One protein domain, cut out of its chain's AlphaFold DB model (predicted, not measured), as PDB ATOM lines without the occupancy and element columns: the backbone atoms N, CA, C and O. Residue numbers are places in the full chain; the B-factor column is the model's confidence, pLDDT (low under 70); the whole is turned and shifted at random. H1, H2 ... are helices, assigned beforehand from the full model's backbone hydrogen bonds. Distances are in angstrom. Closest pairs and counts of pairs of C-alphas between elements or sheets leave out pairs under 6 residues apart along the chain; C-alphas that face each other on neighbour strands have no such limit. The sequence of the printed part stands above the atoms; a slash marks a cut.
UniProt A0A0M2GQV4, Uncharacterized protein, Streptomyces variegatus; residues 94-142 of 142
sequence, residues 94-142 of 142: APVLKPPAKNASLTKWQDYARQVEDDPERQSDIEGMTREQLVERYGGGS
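Overview. This is residues 94 to 142 of the 142 residues of an uncharacterized protein of Streptomyces variegatus (UniProt A0A0M2GQV4). Three short helices stand with their lines nearly along one direction, their centres making a triangle, as a small bundle in which H1 touches both others. H1 and H2 form a hairpin, H3 turns back to run the same way as H1, and a long stretch with no named element, residues 94 to 105, comes before H1. The printed part has 49 residues with three named helices, in the order H1, H2, H3, and no named strand; the class is all helix. It is compact, with a radius of gyration of the C-alphas of 9.8 A, and spans 26 by 25 by 17 A.

Arrangement. H1, residues 106 to 116, touches H2, residues 120 to 128, at a shallow tilt of 11 degrees, opposite ways; this is a helical hairpin. Their closest C-alphas, of Arg 114 and Gln 123, are 5.6 A apart. H1 also touches H3, residues 131 to 138, at a shallow tilt of 19 degrees, the same way, and the closest C-alphas, of Leu 106 and Arg 131, are 4.8 A apart. H2 and H3 are close but not clearly touching: their closest C-alphas, of Ile 126 and Leu 134, are 7.3 A apart. Every O i to N i+4 pair is within hydrogen-bond range in H1 and H3, and 3 of 5 in H2.

Along the chain. H1 begins at C-alpha 106 (137.351, 105.319, 195.664) and is 15.2 A long from first to last C-alpha. H2 begins at C-alpha 120 (137.552, 94.645, 211.428) and is 13.3 A long. H3, 10.1 A long, ends at C-alpha 138 (140.957, 109.456, 206.779).

Size, cuts and confidence. The two C-alphas farthest apart, of Pro 120 and Ser 142, are 27.2 A apart. The printed part has no cut, and both links between helices are tight. The mean pLDDT of the printed part is 77.1, and it is under 70 in residues 94 to 98 and 140 to 142.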
ATOM      1  N   ALA A  94     154.837 102.398 212.649       43.09
ATOM      2  CA  ALA A  94     153.696 102.341 211.729       43.09
ATOM      3  C   ALA A  94     153.905 103.303 210.543       43.09
ATOM      4  O   ALA A  94     154.115 104.497 210.799       43.09
ATOM      5  N   PRO A  95     153.905 102.827 209.275       43.12
ATOM      6  CA  PRO A  95     154.141 103.720 208.158       43.12
ATOM      7  C   PRO A  95     153.082 104.803 208.269       43.12
ATOM      8  O   PRO A  95     151.888 104.505 208.335       43.12
ATOM      9  N   VAL A  96     153.514 106.059 208.362       52.62
ATOM     10  CA  VAL A  96     152.606 107.200 208.292       52.62
ATOM     11  C   VAL A  96     152.094 107.193 206.859       52.62
ATOM     12  O   VAL A  96     152.670 107.823 205.968       52.62
ATOM     13  N   LEU A  97     151.093 106.348 206.611       64.94
ATOM     14  CA  LEU A  97     150.472 106.159 205.321       64.94
ATOM     15  C   LEU A  97     150.017 107.554 204.934       64.94
ATOM     16  O   LEU A  97     149.201 108.179 205.608       64.94
ATOM     17  N   LYS A  98     150.630 108.103 203.892       69.38
ATOM     18  CA  LYS A  98     150.242 109.418 203.408       69.38
ATOM     19  C   LYS A  98     148.874 109.262 202.753       69.38
ATOM     20  O   LYS A  98     148.749 108.398 201.877       69.38
ATOM     21  N   PRO A  99     147.873 110.076 203.129       78.50
ATOM     22  CA  PRO A  99     146.565 109.973 202.518       78.50
ATOM     23  C   PRO A  99     146.688 110.176 201.006       78.50
ATOM     24  O   PRO A  99     147.456 111.040 200.555       78.50
ATOM     25  N   PRO A 100     145.967 109.379 200.201       80.19
ATOM     26  CA  PRO A 100     145.940 109.582 198.767       80.19
ATOM     27  C   PRO A 100     145.364 110.970 198.444       80.19
ATOM     28  O   PRO A 100     144.763 111.645 199.279       80.19
ATOM     29  N   ALA A 101     145.559 111.443 197.212       81.62
ATOM     30  CA  ALA A 101     145.005 112.732 196.807       81.62
ATOM     31  C   ALA A 101     143.474 112.752 196.992       81.62
ATOM     32  O   ALA A 101     142.800 111.754 196.738       81.62
ATOM     33  N   LYS A 102     142.891 113.902 197.354       77.56
ATOM     34  CA  LYS A 102     141.430 114.038 197.556       77.56
ATOM     35  C   LYS A 102     140.605 113.613 196.327       77.56
ATOM     36  O   LYS A 102     139.500 113.102 196.463       77.56
ATOM     37  N   ASN A 103     141.182 113.754 195.132       78.88
ATOM     38  CA  ASN A 103     140.592 113.329 193.858       78.88
ATOM     39  C   ASN A 103     140.961 111.897 193.431       78.88
ATOM     40  O   ASN A 103     140.564 111.474 192.348       78.88
ATOM     41  N   ALA A 104     141.720 111.153 194.238       81.06
ATOM     42  CA  ALA A 104     142.056 109.763 193.953       81.06
ATOM     43  C   ALA A 104     140.799 108.882 193.902       81.06
ATOM     44  O   ALA A 104     139.745 109.223 194.441       81.06
ATOM     45  N   SER A 105     140.908 107.734 193.241       83.75
ATOM     46  CA  SER A 105     139.796 106.798 193.076       83.75
ATOM     47  C   SER A 105     139.292 106.258 194.419       83.75
ATOM     48  O   SER A 105     140.079 106.072 195.346       83.75
ATOM     49  N   LEU A 106     137.994 105.942 194.495       83.94
ATOM     50  CA  LEU A 106     137.351 105.319 195.664       83.94
ATOM     51  C   LEU A 106     138.144 104.110 196.175       83.94
ATOM     52  O   LEU A 106     138.476 104.050 197.350       83.94
ATOM     53  N   THR A 107     138.528 103.210 195.272       83.50
ATOM     54  CA  THR A 107     139.305 102.005 195.588       83.50
ATOM     55  C   THR A 107     140.630 102.329 196.275       83.50
ATOM     56  O   THR A 107     141.042 101.624 197.185       83.50
ATOM     57  N   LYS A 108     141.281 103.435 195.889       82.81
ATOM     58  CA  LYS A 108     142.551 103.866 196.488       82.81
ATOM     59  C   LYS A 108     142.351 104.444 197.891       82.81
ATOM     60  O   LYS A 108     143.222 104.298 198.738       82.81
ATOM     61  N   TRP A 109     141.201 105.069 198.136       86.25
ATOM     62  CA  TRP A 109     140.792 105.527 199.464       86.25
ATOM     63  C   TRP A 109     140.356 104.383 200.380       86.25
ATOM     64  O   TRP A 109     140.664 104.424 201.563       86.25
ATOM     65  N   GLN A 110     139.684 103.362 199.850       85.38
ATOM     66  CA  GLN A 110     139.286 102.171 200.608       85.38
ATOM     67  C   GLN A 110     140.496 101.334 201.018       85.38
ATOM     68  O   GLN A 110     140.585 100.907 202.163       85.38
ATOM     69  N   ASP A 111     141.447 101.151 200.101       83.50
ATOM     70  CA  ASP A 111     142.705 100.454 200.366       83.50
ATOM     71  C   ASP A 111     143.536 101.174 201.440       83.50
ATOM     72  O   ASP A 111     143.990 100.558 202.401       83.50
ATOM     73  N   TYR A 112     143.633 102.504 201.339       84.31
ATOM     74  CA  TYR A 112     144.275 103.338 202.353       84.31
ATOM     75  C   TYR A 112     143.568 103.254 203.710       84.31
ATOM     76  O   TYR A 112     144.208 103.013 204.728       84.31
ATOM     77  N   ALA A 113     142.244 103.416 203.734       84.62
ATOM     78  CA  ALA A 113     141.471 103.354 204.966       84.62
ATOM     79  C   ALA A 113     141.570 101.974 205.632       84.62
ATOM     80  O   ALA A 113     141.680 101.908 206.846       84.62
ATOM     81  N   ARG A 114     141.624 100.882 204.858       80.25
ATOM     82  CA  ARG A 114     141.829  99.519 205.374       80.25
ATOM     83  C   ARG A 114     143.230  99.298 205.948       80.25
ATOM     84  O   ARG A 114     143.381  98.500 206.861       80.25
ATOM     85  N   GLN A 115     144.244  99.976 205.415       80.19
ATOM     86  CA  GLN A 115     145.606  99.911 205.954       80.19
ATOM     87  C   GLN A 115     145.783 100.765 207.217       80.19
ATOM     88  O   GLN A 115     146.622 100.441 208.050       80.19
ATOM     89  N   VAL A 116     145.017 101.852 207.355       79.75
ATOM     90  CA  VAL A 116     145.034 102.717 208.547       79.75
ATOM     91  C   VAL A 116     144.141 102.167 209.663       79.75
ATOM     92  O   VAL A 116     144.446 102.347 210.839       79.75
ATOM     93  N   GLU A 117     143.036 101.518 209.304       78.75
ATOM     94  CA  GLU A 117     142.062 100.964 210.239       78.75
ATOM     95  C   GLU A 117     142.389  99.499 210.552       78.75
ATOM     96  O   GLU A 117     142.243  98.624 209.700       78.75
ATOM     97  N   ASP A 118     142.813  99.238 211.787       74.62
ATOM     98  CA  ASP A 118     143.129  97.891 212.291       74.62
ATOM     99  C   ASP A 118     141.868  97.130 212.751       74.62
ATOM    100  O   ASP A 118     141.866  95.907 212.872       74.62
ATOM    101  N   ASP A 119     140.760  97.851 212.967       79.00
ATOM    102  CA  ASP A 119     139.517  97.281 213.474       79.00
ATOM    103  C   ASP A 119     138.648  96.653 212.358       79.00
ATOM    104  O   ASP A 119     138.258  97.334 211.402       79.00
ATOM    105  N   PRO A 120     138.275  95.365 212.476       71.06
ATOM    106  CA  PRO A 120     137.552  94.645 211.428       71.06
ATOM    107  C   PRO A 120     136.095  95.107 211.249       71.06
ATOM    108  O   PRO A 120     135.540  94.989 210.148       71.06
ATOM    109  N   GLU A 121     135.458  95.653 212.290       77.69
ATOM    110  CA  GLU A 121     134.101  96.204 212.182       77.69
ATOM    111  C   GLU A 121     134.131  97.505 211.373       77.69
ATOM    112  O   GLU A 121     133.308  97.726 210.480       77.69
ATOM    113  N   ARG A 122     135.147  98.338 211.606       75.06
ATOM    114  CA  ARG A 122     135.369  99.586 210.866       75.06
ATOM    115  C   ARG A 122     135.860  99.354 209.438       75.06
ATOM    116  O   ARG A 122     135.454 100.083 208.536       75.06
ATOM    117  N   GLN A 123     136.647  98.307 209.191       76.69
ATOM    118  CA  GLN A 123     137.018  97.882 207.833       76.69
ATOM    119  C   GLN A 123     135.806  97.480 206.985       76.69
ATOM    120  O   GLN A 123     135.792  97.725 205.777       76.69
ATOM    121  N   SER A 124     134.780  96.905 207.613       81.81
ATOM    122  CA  SER A 124     133.520  96.579 206.938       81.81
ATOM    123  C   SER A 124     132.713  97.840 206.602       81.81
ATOM    124  O   SER A 124     132.136  97.929 205.520       81.81
ATOM    125  N   ASP A 125     132.731  98.851 207.479       82.94
ATOM    126  CA  ASP A 125     132.125 100.167 207.217       82.94
ATOM    127  C   ASP A 125     132.801 100.853 206.017       82.94
ATOM    128  O   ASP A 125     132.115 101.317 205.107       82.94
ATOM    129  N   ILE A 126     134.142 100.822 205.950       83.56
ATOM    130  CA  ILE A 126     134.968 101.411 204.875       83.56
ATOM    131  C   ILE A 126     134.550 100.939 203.471       83.56
ATOM    132  O   ILE A 126     134.582 101.728 202.522       83.56
ATOM    133  N   GLU A 127     134.141  99.677 203.318       80.81
ATOM    134  CA  GLU A 127     133.718  99.119 202.026       80.81
ATOM    135  C   GLU A 127     132.383  99.709 201.540       80.81
ATOM    136  O   GLU A 127     132.192  99.908 200.339       80.81
ATOM    137  N   GLY A 128     131.497 100.074 202.473       84.06
ATOM    138  CA  GLY A 128     130.235 100.760 202.191       84.06
ATOM    139  C   GLY A 128     130.351 102.285 202.087       84.06
ATOM    140  O   GLY A 128     129.408 102.946 201.647       84.06
ATOM    141  N   MET A 129     131.490 102.867 202.474       84.50
ATOM    142  CA  MET A 129     131.680 104.316 202.451       84.50
ATOM    143  C   MET A 129     131.965 104.843 201.043       84.50
ATOM    144  O   MET A 129     132.712 104.270 200.251       84.50
ATOM    145  N   THR A 130     131.430 106.027 200.752       87.38
ATOM    146  CA  THR A 130     131.793 106.778 199.544       87.38
ATOM    147  C   THR A 130     133.166 107.431 199.695       87.38
ATOM    148  O   THR A 130     133.585 107.753 200.807       87.38
ATOM    149  N   ARG A 131     133.810 107.765 198.571       85.31
ATOM    150  CA  ARG A 131     135.130 108.412 198.538       85.31
ATOM    151  C   ARG A 131     135.171 109.651 199.427       85.31
ATOM    152  O   ARG A 131     136.130 109.832 200.154       85.31
ATOM    153  N   GLU A 132     134.143 110.491 199.365       84.25
ATOM    154  CA  GLU A 132     134.077 111.751 200.116       84.25
ATOM    155  C   GLU A 132     134.082 111.513 201.628       84.25
ATOM    156  O   GLU A 132     134.814 112.185 202.344       84.25
ATOM    157  N   GLN A 133     133.369 110.488 202.094       84.44
ATOM    158  CA  GLN A 133     133.372 110.070 203.497       84.44
ATOM    159  C   GLN A 133     134.731 109.494 203.927       84.44
ATOM    160  O   GLN A 133     135.184 109.747 205.040       84.44
ATOM    161  N   LEU A 134     135.417 108.766 203.039       85.44
ATOM    162  CA  LEU A 134     136.768 108.257 203.304       85.44
ATOM    163  C   LEU A 134     137.811 109.384 203.332       85.44
ATOM    164  O   LEU A 134     138.686 109.389 204.191       85.44
ATOM    165  N   VAL A 135     137.693 110.368 202.438       86.31
ATOM    166  CA  VAL A 135     138.529 111.579 202.428       86.31
ATOM    167  C   VAL A 135     138.268 112.425 203.679       86.31
ATOM    168  O   VAL A 135     139.204 112.968 204.251       86.31
ATOM    169  N   GLU A 136     137.018 112.543 204.124       84.38
ATOM    170  CA  GLU A 136     136.661 113.293 205.332       84.38
ATOM    171  C   GLU A 136     137.192 112.614 206.603       84.38
ATOM    172  O   GLU A 136     137.782 113.275 207.456       84.38
ATOM    173  N   ARG A 137     137.038 111.288 206.703       80.62
ATOM    174  CA  ARG A 137     137.418 110.506 207.888       80.62
ATOM    175  C   ARG A 137     138.918 110.209 207.966       80.62
ATOM    176  O   ARG A 137     139.484 110.274 209.052       80.62
ATOM    177  N   TYR A 138     139.558 109.907 206.838       80.69
ATOM    178  CA  TYR A 138     140.957 109.456 206.779       80.69
ATOM    179  C   TYR A 138     141.883 110.409 206.015       80.69
ATOM    180  O   TYR A 138     143.104 110.281 206.088       80.69
ATOM    181  N   GLY A 139     141.334 111.372 205.274       75.06
ATOM    182  CA  GLY A 139     142.109 112.297 204.450       75.06
ATOM    183  C   GLY A 139     142.632 113.535 205.165       75.06
ATOM    184  O   GLY A 139     143.193 114.384 204.480       75.06
ATOM    185  N   GLY A 140     142.462 113.626 206.491       67.62
ATOM    186  CA  GLY A 140     143.104 114.617 207.362       67.62
ATOM    187  C   GLY A 140     142.944 116.055 206.867       67.62
ATOM    188  O   GLY A 140     143.781 116.569 206.133       67.62
ATOM    189  N   GLY A 141     141.867 116.730 207.272       58.00
ATOM    190  CA  GLY A 141     141.686 118.149 206.978       58.00
ATOM    191  C   GLY A 141     142.717 119.025 207.696       58.00
ATOM    192  O   GLY A 141     142.518 119.395 208.851       58.00
ATOM    193  N   SER A 142     143.794 119.394 207.007       38.75
ATOM    194  CA  SER A 142     144.576 120.617 207.242       38.75
ATOM    195  C   SER A 142     145.144 121.126 205.926       38.75
ATOM    196  O   SER A 142     145.596 120.290 205.112       38.75
TER     197      SER A 142